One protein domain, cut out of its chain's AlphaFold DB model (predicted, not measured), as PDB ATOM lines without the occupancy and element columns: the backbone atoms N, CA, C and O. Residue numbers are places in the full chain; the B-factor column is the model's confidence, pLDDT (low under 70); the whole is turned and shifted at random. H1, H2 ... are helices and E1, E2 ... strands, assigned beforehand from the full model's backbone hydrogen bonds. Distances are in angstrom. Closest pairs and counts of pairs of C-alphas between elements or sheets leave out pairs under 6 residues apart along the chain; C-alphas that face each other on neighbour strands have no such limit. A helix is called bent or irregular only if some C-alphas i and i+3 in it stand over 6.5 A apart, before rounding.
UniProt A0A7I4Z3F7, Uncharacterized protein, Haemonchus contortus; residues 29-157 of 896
ATOM      1  N   LYS A  29     215.861 196.304 304.637       82.94
ATOM      2  CA  LYS A  29     214.786 196.078 305.607       82.94
ATOM      3  C   LYS A  29     215.347 195.403 306.860       82.94
ATOM      4  O   LYS A  29     215.795 194.259 306.760       82.94
ATOM      5  N   SER A  30     215.312 196.062 308.016       89.06
ATOM      6  CA  SER A  30     215.925 195.565 309.255       89.06
ATOM      7  C   SER A  30     214.993 195.617 310.470       89.06
ATOM      8  O   SER A  30     213.979 196.324 310.496       89.06
ATOM      9  N   LYS A  31     215.286 194.785 311.470       91.25
ATOM     10  CA  LYS A  31     214.584 194.738 312.758       91.25
ATOM     11  C   LYS A  31     215.561 194.516 313.907       91.25
ATOM     12  O   LYS A  31     216.563 193.828 313.732       91.25
ATOM     13  N   LEU A  32     215.246 195.081 315.067       93.25
ATOM     14  CA  LEU A  32     215.985 194.899 316.310       93.25
ATOM     15  C   LEU A  32     215.379 193.741 317.100       93.25
ATOM     16  O   LEU A  32     214.173 193.724 317.351       93.25
ATOM     17  N   CYS A  33     216.226 192.801 317.507       94.44
ATOM     18  CA  CYS A  33     215.884 191.655 318.343       94.44
ATOM     19  C   CYS A  33     216.838 191.579 319.543       94.44
ATOM     20  O   CYS A  33     217.922 192.161 319.512       94.44
ATOM     21  N   GLY A  34     216.469 190.848 320.599       93.44
ATOM     22  CA  GLY A  34     217.377 190.634 321.736       93.44
ATOM     23  C   GLY A  34     218.603 189.793 321.355       93.44
ATOM     24  O   GLY A  34     219.722 190.073 321.775       93.44
ATOM     25  N   ASN A  35     218.407 188.835 320.446       92.94
ATOM     26  CA  ASN A  35     219.431 187.912 319.974       92.94
ATOM     27  C   ASN A  35     219.310 187.620 318.463       92.94
ATOM     28  O   ASN A  35     218.357 188.032 317.803       92.94
ATOM     29  N   GLU A  36     220.268 186.863 317.920       91.12
ATOM     30  CA  GLU A  36     220.377 186.539 316.485       91.12
ATOM     31  C   GLU A  36     219.199 185.732 315.906       91.12
ATOM     32  O   GLU A  36     219.007 185.701 314.689       91.12
ATOM     33  N   LYS A  37     218.410 185.069 316.761       89.00
ATOM     34  CA  LYS A  37     217.272 184.227 316.361       89.00
ATOM     35  C   LYS A  37     215.929 184.960 316.405       89.00
ATOM     36  O   LYS A  37     214.955 184.459 315.843       89.00
ATOM     37  N   CYS A  38     215.867 186.135 317.039       90.81
ATOM     38  CA  CYS A  38     214.620 186.840 317.348       90.81
ATOM     39  C   CYS A  38     213.603 185.963 318.105       90.81
ATOM     40  O   CYS A  38     212.405 186.037 317.826       90.81
ATOM     41  N   ASP A  39     214.070 185.105 319.014       91.69
ATOM     42  CA  ASP A  39     213.239 184.300 319.923       91.69
ATOM     43  C   ASP A  39     213.238 184.842 321.368       91.69
ATOM     44  O   ASP A  39     212.336 184.518 322.137       91.69
ATOM     45  N   GLU A  40     214.167 185.737 321.720       94.44
ATOM     46  CA  GLU A  40     214.121 186.479 322.983       94.44
ATOM     47  C   GLU A  40     212.921 187.443 323.032       94.44
ATOM     48  O   GLU A  40     212.742 188.292 322.154       94.44
ATOM     49  N   VAL A  41     212.128 187.348 324.102       96.19
ATOM     50  CA  VAL A  41     211.038 188.287 324.395       96.19
ATOM     51  C   VAL A  41     211.626 189.583 324.953       96.19
ATOM     52  O   VAL A  41     212.215 189.600 326.032       96.19
ATOM     53  N   LEU A  42     211.442 190.681 324.222       95.56
ATOM     54  CA  LEU A  42     211.875 192.022 324.612       95.56
ATOM     55  C   LEU A  42     211.000 192.580 325.739       95.56
ATOM     56  O   LEU A  42     211.517 193.096 326.727       95.56
ATOM     57  N   PHE A  43     209.679 192.468 325.584       96.50
ATOM     58  CA  PHE A  43     208.673 192.853 326.574       96.50
ATOM     59  C   PHE A  43     207.328 192.185 326.273       96.50
ATOM     60  O   PHE A  43     207.101 191.679 325.174       96.50
ATOM     61  N   LYS A  44     206.424 192.195 327.255       96.50
ATOM     62  CA  LYS A  44     205.034 191.747 327.096       96.50
ATOM     63  C   LYS A  44     204.134 192.970 326.962       96.50
ATOM     64  O   LYS A  44     204.287 193.904 327.742       96.50
ATOM     65  N   ALA A  45     203.210 192.968 326.007       95.69
ATOM     66  CA  ALA A  45     202.279 194.072 325.775       95.69
ATOM     67  C   ALA A  45     200.829 193.571 325.744       95.69
ATOM     68  O   ALA A  45     200.552 192.483 325.241       95.69
ATOM     69  N   LYS A  46     199.894 194.369 326.271       95.75
ATOM     70  CA  LYS A  46     198.459 194.057 326.256       95.75
ATOM     71  C   LYS A  46     197.786 194.704 325.048       95.75
ATOM     72  O   LYS A  46     198.015 195.880 324.778       95.75
ATOM     73  N   VAL A  47     196.935 193.971 324.337       94.62
ATOM     74  CA  VAL A  47     196.150 194.508 323.215       94.62
ATOM     75  C   VAL A  47     195.100 195.498 323.730       94.62
ATOM     76  O   VAL A  47     194.276 195.150 324.577       94.62
ATOM     77  N   LYS A  48     195.123 196.722 323.188       93.62
ATOM     78  CA  LYS A  48     194.198 197.835 323.478       93.62
ATOM     79  C   LYS A  48     193.140 198.025 322.384       93.62
ATOM     80  O   LYS A  48     192.140 198.693 322.616       93.62
ATOM     81  N   ARG A  49     193.363 197.494 321.176       90.31
ATOM     82  CA  ARG A  49     192.413 197.561 320.053       90.31
ATOM     83  C   ARG A  49     192.382 196.238 319.300       90.31
ATOM     84  O   ARG A  49     193.439 195.712 318.959       90.31
ATOM     85  N   VAL A  50     191.178 195.748 319.005       90.50
ATOM     86  CA  VAL A  50     190.970 194.574 318.146       90.50
ATOM     87  C   VAL A  50     191.574 194.825 316.759       90.50
ATOM     88  O   VAL A  50     191.436 195.922 316.210       90.50
ATOM     89  N   MET A  51     192.241 193.820 316.193       87.56
ATOM     90  CA  MET A  51     192.812 193.869 314.848       87.56
ATOM     91  C   MET A  51     192.529 192.565 314.099       87.56
ATOM     92  O   MET A  51     193.286 191.599 314.194       87.56
ATOM     93  N   ASP A  52     191.457 192.568 313.309       85.31
ATOM     94  CA  ASP A  52     191.091 191.457 312.434       85.31
ATOM     95  C   ASP A  52     191.925 191.504 311.144       85.31
ATOM     96  O   ASP A  52     191.628 192.247 310.207       85.31
ATOM     97  N   SER A  53     193.002 190.715 311.095       83.25
ATOM     98  CA  SER A  53     193.824 190.537 309.894       83.25
ATOM     99  C   SER A  53     193.521 189.205 309.214       83.25
ATOM    100  O   SER A  53     193.632 188.149 309.828       83.25
ATOM    101  N   THR A  54     193.233 189.247 307.913       82.06
ATOM    102  CA  THR A  54     193.153 188.058 307.045       82.06
ATOM    103  C   THR A  54     194.491 187.695 306.388       82.06
ATOM    104  O   THR A  54     194.558 186.745 305.615       82.06
ATOM    105  N   HIS A  55     195.557 188.459 306.651       84.94
ATOM    106  CA  HIS A  55     196.868 188.274 306.033       84.94
ATOM    107  C   HIS A  55     197.807 187.489 306.958       84.94
ATOM    108  O   HIS A  55     198.119 187.961 308.046       84.94
ATOM    109  N   GLU A  56     198.340 186.358 306.483       82.38
ATOM    110  CA  GLU A  56     199.143 185.389 307.258       82.38
ATOM    111  C   GLU A  56     200.327 186.006 308.028       82.38
ATOM    112  O   GLU A  56     200.621 185.617 309.152       82.38
ATOM    113  N   ALA A  57     200.996 187.015 307.457       84.75
ATOM    114  CA  ALA A  57     202.116 187.707 308.113       84.75
ATOM    115  C   ALA A  57     201.728 188.647 309.284       84.75
ATOM    116  O   ALA A  57     202.617 189.246 309.900       84.75
ATOM    117  N   PHE A  58     200.434 188.826 309.569       91.38
ATOM    118  CA  PHE A  58     199.903 189.713 310.607       91.38
ATOM    119  C   PHE A  58     199.074 188.929 311.625       91.38
ATOM    120  O   PHE A  58     198.228 188.120 311.253       91.38
ATOM    121  N   LEU A  59     199.283 189.207 312.912       91.00
ATOM    122  CA  LEU A  59     198.549 188.541 313.987       91.00
ATOM    123  C   LEU A  59     197.090 189.022 314.053       91.00
ATOM    124  O   LEU A  59     196.875 190.235 314.077       91.00
ATOM    125  N   PRO A  60     196.094 188.125 314.163       90.75
ATOM    126  CA  PRO A  60     194.761 188.509 314.608       90.75
ATOM    127  C   PRO A  60     194.822 188.852 316.104       90.75
ATOM    128  O   PRO A  60     195.269 188.036 316.912       90.75
ATOM    129  N   LEU A  61     194.416 190.066 316.481       91.25
ATOM    130  CA  LEU A  61     194.493 190.536 317.868       91.25
ATOM    131  C   LEU A  61     193.106 190.745 318.467       91.25
ATOM    132  O   LEU A  61     192.367 191.618 318.021       91.25
ATOM    133  N   SER A  62     192.802 190.010 319.533       91.75
ATOM    134  CA  SER A  62     191.636 190.251 320.389       91.75
ATOM    135  C   SER A  62     191.995 191.213 321.522       91.75
ATOM    136  O   SER A  62     193.099 191.166 322.063       91.75
ATOM    137  N   GLU A  63     191.065 192.094 321.896       92.69
ATOM    138  CA  GLU A  63     191.282 193.053 322.983       92.69
ATOM    139  C   GLU A  63     191.569 192.337 324.311       92.69
ATOM    140  O   GLU A  63     190.937 191.342 324.661       92.69
ATOM    141  N   GLY A  64     192.555 192.838 325.056       91.31
ATOM    142  CA  GLY A  64     192.977 192.265 326.328       91.31
ATOM    143  C   GLY A  64     193.975 191.105 326.244       91.31
ATOM    144  O   GLY A  64     194.574 190.792 327.275       91.31
ATOM    145  N   THR A  65     194.214 190.521 325.065       93.75
ATOM    146  CA  THR A  65     195.242 189.485 324.856       93.75
ATOM    147  C   THR A  65     196.643 190.015 325.187       93.75
ATOM    148  O   THR A  65     196.940 191.192 324.975       93.75
ATOM    149  N   LEU A  66     197.517 189.150 325.708       95.38
ATOM    150  CA  LEU A  66     198.937 189.450 325.912       95.38
ATOM    151  C   LEU A  66     199.761 188.956 324.716       95.38
ATOM    152  O   LEU A  66     199.584 187.825 324.264       95.38
ATOM    153  N   ILE A  67     200.670 189.804 324.235       96.19
ATOM    154  CA  ILE A  67     201.639 189.494 323.181       96.19
ATOM    155  C   ILE A  67     203.046 189.553 323.772       96.19
ATOM    156  O   ILE A  67     203.430 190.559 324.374       96.19
ATOM    157  N   ASP A  68     203.833 188.513 323.524       96.62
ATOM    158  CA  ASP A  68     205.263 188.482 323.806       96.62
ATOM    159  C   ASP A  68     206.008 189.077 322.602       96.62
ATOM    160  O   ASP A  68     206.113 188.458 321.541       96.62
ATOM    161  N   VAL A  69     206.477 190.319 322.730       96.38
ATOM    162  CA  VAL A  69     207.116 191.068 321.639       96.38
ATOM    163  C   VAL A  69     208.554 190.590 321.471       96.38
ATOM    164  O   VAL A  69     209.329 190.617 322.422       96.38
ATOM    165  N   THR A  70     208.927 190.159 320.264       95.00
ATOM    166  CA  THR A  70     210.246 189.551 319.974       95.00
ATOM    167  C   THR A  70     211.108 190.377 319.019       95.00
ATOM    168  O   THR A  70     212.325 190.187 318.984       95.00
ATOM    169  N   ALA A  71     210.519 191.313 318.261       93.56
ATOM    170  CA  ALA A  71     211.283 192.244 317.432       93.56
ATOM    171  C   ALA A  71     210.580 193.591 317.194       93.56
ATOM    172  O   ALA A  71     209.352 193.669 317.122       93.56
ATOM    173  N   ILE A  72     211.381 194.637 316.985       92.69
ATOM    174  CA  ILE A  72     210.949 196.004 316.653       92.69
ATOM    175  C   ILE A  72     211.466 196.335 315.245       92.69
ATOM    176  O   ILE A  72     212.653 196.144 314.981       92.69
ATOM    177  N   LYS A  73     210.618 196.785 314.308       81.81
ATOM    178  CA  LYS A  73     211.066 197.072 312.928       81.81
ATOM    179  C   LYS A  73     211.699 198.464 312.843       81.81
ATOM    180  O   LYS A  73     211.111 199.433 313.304       81.81
ATOM    181  N   TYR A  74     212.887 198.551 312.243       71.00
ATOM    182  CA  TYR A  74     213.766 199.722 312.378       71.00
ATOM    183  C   TYR A  74     213.831 200.604 311.116       71.00
ATOM    184  O   TYR A  74     213.918 201.821 311.223       71.00
ATOM    185  N   SER A  75     213.738 200.016 309.916       63.78
ATOM    186  CA  SER A  75     214.074 200.711 308.656       63.78
ATOM    187  C   SER A  75     212.896 201.294 307.853       63.78
ATOM    188  O   SER A  75     213.032 202.350 307.244       63.78
ATOM    189  N   ASP A  76     211.753 200.598 307.797       62.81
ATOM    190  CA  ASP A  76     210.705 200.853 306.782       62.81
ATOM    191  C   ASP A  76     209.366 201.321 307.364       62.81
ATOM    192  O   ASP A  76     208.599 202.031 306.715       62.81
ATOM    193  N   ARG A  77     209.042 200.803 308.550       76.12
ATOM    194  CA  ARG A  77     207.721 200.832 309.189       76.12
ATOM    195  C   ARG A  77     207.927 200.729 310.698       76.12
ATOM    196  O   ARG A  77     207.753 199.659 311.278       76.12
ATOM    197  N   THR A  78     208.362 201.825 311.315       77.44
ATOM    198  CA  THR A  78     208.573 201.926 312.772       77.44
ATOM    199  C   THR A  78     207.269 201.809 313.567       77.44
ATOM    200  O   THR A  78     207.302 201.614 314.771       77.44
ATOM    201  N   ASP A  79     206.115 201.863 312.895       85.75
ATOM    202  CA  ASP A  79     204.780 201.590 313.429       85.75
ATOM    203  C   ASP A  79     204.473 200.091 313.626       85.75
ATOM    204  O   ASP A  79     203.414 199.761 314.166       85.75
ATOM    205  N   LEU A  80     205.359 199.186 313.185       90.12
ATOM    206  CA  LEU A  80     205.172 197.733 313.238       90.12
ATOM    207  C   LEU A  80     206.181 197.029 314.158       90.12
ATOM    208  O   LEU A  80     207.389 197.258 314.103       90.12
ATOM    209  N   MET A  81     205.683 196.054 314.913       93.31
ATOM    210  CA  MET A  81     206.467 195.116 315.723       93.31
ATOM    211  C   MET A  81     206.161 193.670 315.318       93.31
ATOM    212  O   MET A  81     205.197 193.407 314.598       93.31
ATOM    213  N   GLU A  82     206.989 192.725 315.766       93.69
ATOM    214  CA  GLU A  82     206.718 191.287 315.686       93.69
ATOM    215  C   GLU A  82     206.595 190.693 317.089       93.69
ATOM    216  O   GLU A  82     207.399 190.981 317.979       93.69
ATOM    217  N   GLY A  83     205.614 189.817 317.279       94.25
ATOM    218  CA  GLY A  83     205.362 189.171 318.562       94.25
ATOM    219  C   GLY A  83     204.781 187.775 318.410       94.25
ATOM    220  O   GLY A  83     204.550 187.304 317.295       94.25
ATOM    221  N   VAL A  84     204.581 187.125 319.550       95.12
ATOM    222  CA  VAL A  84     204.026 185.778 319.682       95.12
ATOM    223  C   VAL A  84     202.851 185.835 320.661       95.12
ATOM    224  O   VAL A  84     202.965 186.428 321.732       95.12
ATOM    225  N   ILE A  85     201.711 185.258 320.282       94.06
ATOM    226  CA  ILE A  85     200.539 185.094 321.165       94.06
ATOM    227  C   ILE A  85     200.677 183.768 321.930       94.06
ATOM    228  O   ILE A  85     201.429 182.892 321.508       94.06
ATOM    229  N   ALA A  86     199.950 183.595 323.038       90.69
ATOM    230  CA  ALA A  86     199.937 182.365 323.842       90.69
ATOM    231  C   ALA A  86     199.777 181.061 323.022       90.69
ATOM    232  O   ALA A  86     200.379 180.049 323.371       90.69
ATOM    233  N   ASP A  87     199.057 181.108 321.897       87.94
ATOM    234  CA  ASP A  87     198.851 179.984 320.968       87.94
ATOM    235  C   ASP A  87     200.095 179.646 320.109       87.94
ATOM    236  O   ASP A  87     200.014 178.881 319.150       87.94
ATOM    237  N   GLY A  88     201.247 180.270 320.375       89.44
ATOM    238  CA  GLY A  88     202.505 180.082 319.642       89.44
ATOM    239  C   GLY A  88     202.553 180.744 318.259       89.44
ATOM    240  O   GLY A  88     203.595 180.731 317.604       89.44
ATOM    241  N   THR A  89     201.456 181.359 317.810       91.19
ATOM    242  CA  THR A  89     201.397 182.046 316.513       91.19
ATOM    243  C   THR A  89     202.258 183.308 316.551       91.19
ATOM    244  O   THR A  89     202.066 184.172 317.409       91.19
ATOM    245  N   LYS A  90     203.204 183.412 315.608       92.62
ATOM    246  CA  LYS A  90     204.126 184.544 315.449       92.62
ATOM    247  C   LYS A  90     203.760 185.376 314.224       92.62
ATOM    248  O   LYS A  90     203.544 184.823 313.151       92.62
ATOM    249  N   GLY A  91     203.764 186.700 314.356       92.50
ATOM    250  CA  GLY A  91     203.455 187.594 313.241       92.50
ATOM    251  C   GLY A  91     203.666 189.071 313.563       92.50
ATOM    252  O   GLY A  91     204.089 189.437 314.661       92.50
ATOM    253  N   SER A  92     203.382 189.924 312.578       93.06
ATOM    254  CA  SER A  92     203.474 191.381 312.716       93.06
ATOM    255  C   SER A  92     202.207 191.979 313.330       93.06
ATOM    256  O   SER A  92     201.104 191.494 313.086       93.06
ATOM    257  N   PHE A  93     202.346 193.082 314.057       93.62
ATOM    258  CA  PHE A  93     201.225 193.899 314.524       93.62
ATOM    259  C   PHE A  93     201.620 195.380 314.617       93.62
ATOM    260  O   PHE A  93     202.803 195.719 314.579       93.62
ATOM    261  N   TYR A  94     200.627 196.267 314.710       92.56
ATOM    262  CA  TYR A  94     200.848 197.709 314.845       92.56
ATOM    263  C   TYR A  94     201.057 198.113 316.305       92.56
ATOM    264  O   TYR A  94     200.281 197.710 317.170       92.56
ATOM    265  N   ILE A  95     202.019 199.001 316.571       90.88
ATOM    266  CA  ILE A  95     202.259 199.572 317.911       90.88
ATOM    267  C   ILE A  95     200.972 200.191 318.482       90.88
ATOM    268  O   ILE A  95     200.627 199.961 319.634       90.88
ATOM    269  N   GLY A  96     200.196 200.897 317.653       89.19
ATOM    270  CA  GLY A  96     198.923 201.514 318.055       89.19
ATOM    271  C   GLY A  96     197.756 200.550 318.333       89.19
ATOM    272  O   GLY A  96     196.647 201.030 318.592       89.19
ATOM    273  N   ALA A  97     197.968 199.229 318.242       91.00
ATOM    274  CA  ALA A  97     197.010 198.199 318.658       91.00
ATOM    275  C   ALA A  97     197.276 197.673 320.083       91.00
ATOM    276  O   ALA A  97     196.381 197.079 320.690       91.00
ATOM    277  N   VAL A  98     198.468 197.912 320.640       93.25
ATOM    278  CA  VAL A  98     198.855 197.505 322.000       93.25
ATOM    279  C   VAL A  98     198.997 198.704 322.936       93.25
ATOM    280  O   VAL A  98     199.037 199.856 322.507       93.25
ATOM    281  N   ASP A  99     199.060 198.430 324.235       91.75
ATOM    282  CA  ASP A  99     199.487 199.400 325.232       91.75
ATOM    283  C   ASP A  99     200.986 199.707 325.075       91.75
ATOM    284  O   ASP A  99     201.852 198.835 325.189       91.75
ATOM    285  N   THR A 100     201.285 200.974 324.801       91.25
ATOM    286  CA  THR A 100     202.634 201.508 324.611       91.25
ATOM    287  C   THR A 100     203.373 201.764 325.925       91.25
ATOM    288  O   THR A 100     204.589 201.954 325.895       91.25
ATOM    289  N   GLY A 101     202.703 201.685 327.082       92.31
ATOM    290  CA  GLY A 101     203.348 201.804 328.394       92.31
ATOM    291  C   GLY A 101     204.442 200.753 328.611       92.31
ATOM    292  O   GLY A 101     205.561 201.088 329.002       92.31
ATOM    293  N   SER A 102     204.174 199.493 328.251       92.75
ATOM    294  CA  SER A 102     205.156 198.399 328.340       92.75
ATOM    295  C   SER A 102     206.345 198.580 327.388       92.75
ATOM    296  O   SER A 102     207.464 198.184 327.714       92.75
ATOM    297  N   TYR A 103     206.130 199.219 326.231       94.56
ATOM    298  CA  TYR A 103     207.210 199.551 325.298       94.56
ATOM    299  C   TYR A 103     208.118 200.656 325.861       94.56
ATOM    300  O   TYR A 103     209.341 200.560 325.775       94.56
ATOM    301  N   LEU A 104     207.543 201.668 326.515       94.00
ATOM    302  CA  LEU A 104     208.312 202.724 327.177       94.00
ATOM    303  C   LEU A 104     209.131 202.221 328.357       94.00
ATOM    304  O   LEU A 104     210.286 202.620 328.514       94.00
ATOM    305  N   GLU A 105     208.562 201.335 329.172       94.50
ATOM    306  CA  GLU A 105     209.298 200.698 330.258       94.50
ATOM    307  C   GLU A 105     210.463 199.852 329.724       94.50
ATOM    308  O   GLU A 105     211.571 199.923 330.264       94.50
ATOM    309  N   PHE A 106     210.255 199.121 328.621       95.62
ATOM    310  CA  PHE A 106     211.327 198.424 327.914       95.62
ATOM    311  C   PHE A 106     212.428 199.380 327.448       95.62
ATOM    312  O   PHE A 106     213.586 199.163 327.796       95.62
ATOM    313  N   LEU A 107     212.091 200.453 326.720       94.81
ATOM    314  CA  LEU A 107     213.077 201.421 326.226       94.81
ATOM    315  C   LEU A 107     213.867 202.056 327.380       94.81
ATOM    316  O   LEU A 107     215.097 202.084 327.345       94.81
ATOM    317  N   ARG A 108     213.181 202.489 328.445       94.62
ATOM    318  CA  ARG A 108     213.807 203.081 329.639       94.62
ATOM    319  C   ARG A 108     214.770 202.112 330.325       94.62
ATOM    320  O   ARG A 108     215.870 202.509 330.710       94.62
ATOM    321  N   ASN A 109     214.374 200.848 330.478       95.69
ATOM    322  CA  ASN A 109     215.225 199.821 331.074       95.69
ATOM    323  C   ASN A 109     216.391 199.433 330.158       95.69
ATOM    324  O   ASN A 109     217.510 199.303 330.647       95.69
ATOM    325  N   ALA A 110     216.169 199.314 328.848       95.00
ATOM    326  CA  ALA A 110     217.211 199.026 327.869       95.00
ATOM    327  C   ALA A 110     218.284 200.127 327.852       95.00
ATOM    328  O   ALA A 110     219.468 199.810 327.938       95.00
ATOM    329  N   ILE A 111     217.881 201.404 327.834       95.19
ATOM    330  CA  ILE A 111     218.792 202.557 327.929       95.19
ATOM    331  C   ILE A 111     219.561 202.528 329.258       95.19
ATOM    332  O   ILE A 111     220.789 202.562 329.258       95.19
ATOM    333  N   ARG A 112     218.863 202.398 330.396       94.75
ATOM    334  CA  ARG A 112     219.491 202.382 331.733       94.75
ATOM    335  C   ARG A 112     220.508 201.250 331.905       94.75
ATOM    336  O   ARG A 112     221.528 201.447 332.557       94.75
ATOM    337  N   LEU A 113     220.229 200.078 331.337       95.62
ATOM    338  CA  LEU A 113     221.097 198.897 331.393       95.62
ATOM    339  C   LEU A 113     222.110 198.833 330.239       95.62
ATOM    340  O   LEU A 113     222.842 197.852 330.146       95.62
ATOM    341  N   LYS A 114     222.145 199.841 329.352       94.62
ATOM    342  CA  LYS A 114     222.975 199.873 328.133       94.62
ATOM    343  C   LYS A 114     222.831 198.607 327.277       94.62
ATOM    344  O   LYS A 114     223.807 198.103 326.723       94.62
ATOM    345  N   LYS A 115     221.608 198.066 327.195       94.88
ATOM    346  CA  LYS A 115     221.331 196.794 326.519       94.88
ATOM    347  C   LYS A 115     221.719 196.885 325.044       94.88
ATOM    348  O   LYS A 115     221.308 197.803 324.334       94.88
ATOM    349  N   GLU A 116     222.484 195.905 324.592       94.19
ATOM    350  CA  GLU A 116     222.844 195.733 323.192       94.19
ATOM    351  C   GLU A 116     221.792 194.846 322.508       94.19
ATOM    352  O   GLU A 116     221.536 193.726 322.945       94.19
ATOM    353  N   LEU A 117     221.157 195.361 321.456       94.31
ATOM    354  CA  LEU A 117     220.213 194.625 320.612       94.31
ATOM    355  C   LEU A 117     220.890 194.231 319.299       94.31
ATOM    356  O   LEU A 117     221.811 194.902 318.838       94.31
ATOM    357  N   LYS A 118     220.428 193.157 318.663       94.00
ATOM    358  CA  LYS A 118     220.954 192.685 317.378       94.00
ATOM    359  C   LYS A 118     220.074 193.182 316.234       94.00
ATOM    360  O   LYS A 118     218.868 192.935 316.227       94.00
ATOM    361  N   GLU A 119     220.675 193.880 315.273       92.38
ATOM    362  CA  GLU A 119     219.999 194.313 314.050       92.38
ATOM    363  C   GLU A 119     220.064 193.194 313.009       92.38
ATOM    364  O   GLU A 119     221.140 192.702 312.667       92.38
ATOM    365  N   ILE A 120     218.905 192.772 312.509       90.75
ATOM    366  CA  ILE A 120     218.750 191.576 311.679       90.75
ATOM    367  C   ILE A 120     217.996 191.918 310.393       90.75
ATOM    368  O   ILE A 120     216.979 192.616 310.410       90.75
ATOM    369  N   SER A 121     218.492 191.398 309.269       88.06
ATOM    370  CA  SER A 121     217.873 191.535 307.949       88.06
ATOM    371  C   SER A 121     216.513 190.837 307.894       88.06
ATOM    372  O   SER A 121     216.374 189.682 308.299       88.06
ATOM    373  N   GLN A 122     215.514 191.519 307.335       78.81
ATOM    374  CA  GLN A 122     214.194 190.952 307.051       78.81
ATOM    375  C   GLN A 122     214.130 190.223 305.693       78.81
ATOM    376  O   GLN A 122     213.176 189.482 305.464       78.81
ATOM    377  N   SER A 123     215.099 190.413 304.784       71.75
ATOM    378  CA  SER A 123     215.119 189.692 303.497       71.75
ATOM    379  C   SER A 123     215.552 188.235 303.692       71.75
ATOM    380  O   SER A 123     216.546 187.958 304.367       71.75
ATOM    381  N   GLN A 124     214.807 187.312 303.074       59.03
ATOM    382  CA  GLN A 124     215.130 185.881 303.021       59.03
ATOM    383  C   GLN A 124     216.275 185.556 302.044       59.03
ATOM    384  O   GLN A 124     216.828 184.463 302.123       59.03
ATOM    385  N   ASP A 125     216.654 186.488 301.164       50.06
ATOM    386  CA  ASP A 125     217.536 186.239 300.010       50.06
ATOM    387  C   ASP A 125     219.035 186.285 300.350       50.06
ATOM    388  O   ASP A 125     219.892 186.046 299.499       50.06
ATOM    389  N   ILE A 126     219.375 186.615 301.599       49.00
ATOM    390  CA  ILE A 126     220.749 186.626 302.103       49.00
ATOM    391  C   ILE A 126     220.985 185.312 302.851       49.00
ATOM    392  O   ILE A 126     220.162 184.908 303.670       49.00
ATOM    393  N   GLY A 127     222.113 184.653 302.558       51.75
ATOM    394  CA  GLY A 127     222.491 183.354 303.125       51.75
ATOM    395  C   GLY A 127     222.736 183.356 304.644       51.75
ATOM    396  O   GLY A 127     222.180 184.144 305.400       51.75
ATOM    397  N   SER A 128     223.603 182.464 305.125       51.97
ATOM    398  CA  SER A 128     223.755 182.114 306.554       51.97
ATOM    399  C   SER A 128     224.144 183.240 307.538       51.97
ATOM    400  O   SER A 128     224.258 182.972 308.731       51.97
ATOM    401  N   ARG A 129     224.300 184.496 307.099       56.31
ATOM    402  CA  ARG A 129     224.492 185.679 307.956       56.31
ATOM    403  C   ARG A 129     223.303 186.637 307.840       56.31
ATOM    404  O   ARG A 129     223.272 187.493 306.961       56.31
ATOM    405  N   LYS A 130     222.339 186.502 308.759       80.31
ATOM    406  CA  LYS A 130     221.185 187.418 308.893       80.31
ATOM    407  C   LYS A 130     221.464 188.640 309.776       80.31
ATOM    408  O   LYS A 130     220.724 189.619 309.693       80.31
ATOM    409  N   LEU A 131     222.506 188.581 310.606       86.62
ATOM    410  CA  LEU A 131     222.954 189.675 311.466       86.62
ATOM    411  C   LEU A 131     223.571 190.799 310.616       86.62
ATOM    412  O   LEU A 131     224.520 190.558 309.870       86.62
ATOM    413  N   LEU A 132     223.024 192.009 310.732       86.69
ATOM    414  CA  LEU A 132     223.525 193.229 310.091       86.69
ATOM    415  C   LEU A 132     224.474 194.005 311.009       86.69
ATOM    416  O   LEU A 132     225.456 194.565 310.530       86.69
ATOM    417  N   GLY A 133     224.200 194.009 312.315       89.50
ATOM    418  CA  GLY A 133     224.984 194.746 313.299       89.50
ATOM    419  C   GLY A 133     224.424 194.618 314.712       89.50
ATOM    420  O   GLY A 133     223.554 193.787 314.988       89.50
ATOM    421  N   ALA A 134     224.924 195.458 315.611       90.62
ATOM    422  CA  ALA A 134     224.445 195.565 316.979       90.62
ATOM    423  C   ALA A 134     224.169 197.029 317.335       90.62
ATOM    424  O   ALA A 134     224.915 197.923 316.943       90.62
ATOM    425  N   VAL A 135     223.086 197.261 318.070       91.19
ATOM    426  CA  VAL A 135     222.548 198.580 318.398       91.19
ATOM    427  C   VAL A 135     222.512 198.725 319.911       91.19
ATOM    428  O   VAL A 135     221.768 198.030 320.603       91.19
ATOM    429  N   ARG A 136     223.321 199.646 320.435       92.88
ATOM    430  CA  ARG A 136     223.314 200.015 321.853       92.88
ATOM    431  C   ARG A 136     222.123 200.906 322.182       92.88
ATOM    432  O   ARG A 136     221.981 201.995 321.622       92.88
ATOM    433  N   ALA A 137     221.291 200.469 323.125       91.94
ATOM    434  CA  ALA A 137     220.098 201.204 323.528       91.94
ATOM    435  C   ALA A 137     220.415 202.609 324.066       91.94
ATOM    436  O   ALA A 137     219.707 203.556 323.734       91.94
ATOM    437  N   ASP A 138     221.499 202.759 324.835       91.00
ATOM    438  CA  ASP A 138     221.909 204.032 325.442       91.00
ATOM    439  C   ASP A 138     222.443 205.072 324.448       91.00
ATOM    440  O   ASP A 138     222.558 206.242 324.803       91.00
ATOM    441  N   LEU A 139     222.717 204.662 323.205       89.25
ATOM    442  CA  LEU A 139     223.126 205.552 322.122       89.25
ATOM    443  C   LEU A 139     221.980 205.800 321.131       89.25
ATOM    444  O   LEU A 139     221.641 206.943 320.841       89.25
ATOM    445  N   HIS A 140     221.344 204.735 320.639       88.50
ATOM    446  CA  HIS A 140     220.436 204.835 319.491       88.50
ATOM    447  C   HIS A 140     218.948 204.925 319.865       88.50
ATOM    448  O   HIS A 140     218.180 205.541 319.132       88.50
ATOM    449  N   LEU A 141     218.523 204.364 321.005       91.81
ATOM    450  CA  LEU A 141     217.097 204.301 321.378       91.81
ATOM    451  C   LEU A 141     216.624 205.472 322.253       91.81
ATOM    452  O   LEU A 141     215.430 205.598 322.525       91.81
ATOM    453  N   VAL A 142     217.530 206.363 322.669       92.31
ATOM    454  CA  VAL A 142     217.201 207.558 323.470       92.31
ATOM    455  C   VAL A 142     216.222 208.477 322.729       92.31
ATOM    456  O   VAL A 142     215.286 209.016 323.323       92.31
ATOM    457  N   ARG A 143     216.394 208.612 321.408       90.44
ATOM    458  CA  ARG A 143     215.502 209.393 320.544       90.44
ATOM    459  C   ARG A 143     214.095 208.797 320.491       90.44
ATOM    460  O   ARG A 143     213.126 209.534 320.665       90.44
ATOM    461  N   ASP A 144     213.996 207.484 320.308       88.88
ATOM    462  CA  ASP A 144     212.721 206.767 320.234       88.88
ATOM    463  C   ASP A 144     211.981 206.819 321.575       88.88
ATOM    464  O   ASP A 144     210.792 207.130 321.606       88.88
ATOM    465  N   TYR A 145     212.697 206.639 322.693       93.44
ATOM    466  CA  TYR A 145     212.146 206.836 324.037       93.44
ATOM    467  C   TYR A 145     211.557 208.240 324.207       93.44
ATOM    468  O   TYR A 145     210.412 208.375 324.632       93.44
ATOM    469  N   ASN A 146     212.303 209.287 323.841       93.44
ATOM    470  CA  ASN A 146     211.850 210.670 323.993       93.44
ATOM    471  C   ASN A 146     210.601 210.984 323.144       93.44
ATOM    472  O   ASN A 146     209.716 211.711 323.601       93.44
ATOM    473  N   VAL A 147     210.502 210.431 321.929       90.94
ATOM    474  CA  VAL A 147     209.331 210.598 321.047       90.94
ATOM    475  C   VAL A 147     208.115 209.846 321.589       90.94
ATOM    476  O   VAL A 147     207.037 210.429 321.728       90.94
ATOM    477  N   GLU A 148     208.277 208.566 321.924       91.00
ATOM    478  CA  GLU A 148     207.184 207.721 322.408       91.00
ATOM    479  C   GLU A 148     206.689 208.169 323.792       91.00
ATOM    480  O   GLU A 148     205.483 208.163 324.033       91.00
ATOM    481  N   ALA A 149     207.578 208.621 324.686       92.88
ATOM    482  CA  ALA A 149     207.207 209.074 326.029       92.88
ATOM    483  C   ALA A 149     206.327 210.326 325.960       92.88
ATOM    484  O   ALA A 149     205.319 210.430 326.662       92.88
ATOM    485  N   LEU A 150     206.674 211.257 325.067       92.88
ATOM    486  CA  LEU A 150     205.899 212.471 324.841       92.88
ATOM    487  C   LEU A 150     204.540 212.153 324.191       92.88
ATOM    488  O   LEU A 150     203.531 212.722 324.614       92.88
ATOM    489  N   ARG A 151     204.477 211.198 323.246       90.44
ATOM    490  CA  ARG A 151     203.197 210.742 322.669       90.44
ATOM    491  C   ARG A 151     202.317 210.049 323.712       90.44
ATOM    492  O   ARG A 151     201.139 210.372 323.814       90.44
ATOM    493  N   TYR A 152     202.874 209.154 324.525       91.75
ATOM    494  CA  TYR A 152     202.140 208.453 325.582       91.75
ATOM    495  C   TYR A 152     201.581 209.411 326.637       91.75
ATOM    496  O   TYR A 152     200.431 209.256 327.051       91.75
ATOM    497  N   ALA A 153     202.359 210.420 327.039       92.31
ATOM    498  CA  ALA A 153     201.890 211.446 327.964       92.31
ATOM    499  C   ALA A 153     200.734 212.264 327.369       92.31
ATOM    500  O   ALA A 153     199.728 212.481 328.044       92.31
ATOM    501  N   GLN A 154     200.828 212.637 326.087       92.00
ATOM    502  CA  GLN A 154     199.750 213.316 325.365       92.00
ATOM    503  C   GLN A 154     198.487 212.443 325.233       92.00
ATOM    504  O   GLN A 154     197.383 212.945 325.432       92.00
ATOM    505  N   GLU A 155     198.629 211.148 324.931       88.94
ATOM    506  CA  GLU A 155     197.509 210.199 324.804       88.94
ATOM    507  C   GLU A 155     196.765 209.954 326.130       88.94
ATOM    508  O   GLU A 155     195.564 209.692 326.109       88.94
ATOM    509  N   HIS A 156     197.454 210.049 327.273       90.56
ATOM    510  CA  HIS A 156     196.891 209.775 328.604       90.56
ATOM    511  C   HIS A 156     196.654 211.031 329.462       90.56
ATOM    512  O   HIS A 156     196.265 210.910 330.622       90.56
ATOM    513  N   GLY A 157     196.871 212.236 328.920       91.12
ATOM    514  CA  GLY A 157     196.684 213.499 329.650       91.12
ATOM    515  C   GLY A 157     197.657 213.696 330.823       91.12
ATOM    516  O   GLY A 157     197.333 214.395 331.782       91.12
TER     517      GLY A 157
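Overview. This is residues 29 to 157 of the 896 residues of an uncharacterized protein of Haemonchus contortus (UniProt A0A7I4Z3F7). A strongly twisted, branched sheet of seven strands has the bent strand E3 in its middle, the hairpin E4 and E5 toward one end and the hairpin E6 and E7 at the other. Along one border H1 and H3 lie side by side and run opposite ways, H1 next to edge strand E2 and H3 beyond H1 from the sheet, with short H2 at the corner between E7 and H3. The printed part has 129 residues, with the elements in the order E1 E2 E3 E4 E5 H1 E6 E7 H2 H3; all neighbour strands are antiparallel, and the class is mixed, helices and strands. The whole is compact, with a radius of gyration of the C-alphas of 14.4 A and spans of 41 by 35 by 23 A.

Arrangement. E1, residues 30 to 33, has E3, residues 66 to 73, on one side, with N 32 and O 72 2.8 A apart, and E6, residues 116 to 121, on the other side, with N 31 and O 120 2.9 A apart. E2, residues 43 to 46, forms a hairpin with E3, N 45 and O 67 standing at 2.9 A. E3 bends by 68 degrees at residue 70; its pairing is staggered, with E2 over residues 66 to 69 and with E1 over residues 71 to 73. E4, residues 80 to 85, lies on the other side of E3, with N 84 and O 68 at 2.8 A. E5, residues 90 to 94, completes the meander E2 E3 E4 E5, each strand the antiparallel neighbour of the one before; N 81 and O 93 are 2.9 A apart. H1, residues 101 to 112, is on the sheet at the sheet's level, with a height of 1.0 A; the closest C-alphas of H1 and E2 are those of Ser 102 and Ala 45, 5.8 A. E7, residues 131 to 136, forms a hairpin with E6, with N 135 and O 117 at 2.8 A. H2, residues 137 to 140, touches residues 107 to 112 of H1, the closest C-alphas being those of Asp 138 and Ile 111, 4.3 A. H3, residues 142 to 156, touches H1 at a shallow tilt of 28 degrees, opposite ways; the closest C-alphas are those of Tyr 145 and Leu 107, 5.9 A. In H1 and H3 every O i to N i+4 pair is within hydrogen-bond range; H2 is too short for one.

Along the chain. E1 begins at C-alpha 30, (215.925, 195.565, 309.255). E3 measures 19.3 A, E6 16.6 A, E4 15.6 A and H1 16.5 A. H3 measures 21.1 A and ends at C-alpha 156, (196.891, 209.775, 328.604).

Size, cuts and confidence. The C-alphas farthest apart, Gly 127 and Gly 157, are 47.7 A apart. The printed part has no cut; the link from E2 to E3, residues 47 to 65, is long. The pLDDT is under 70 at residues 75 to 76 and 124 to 129.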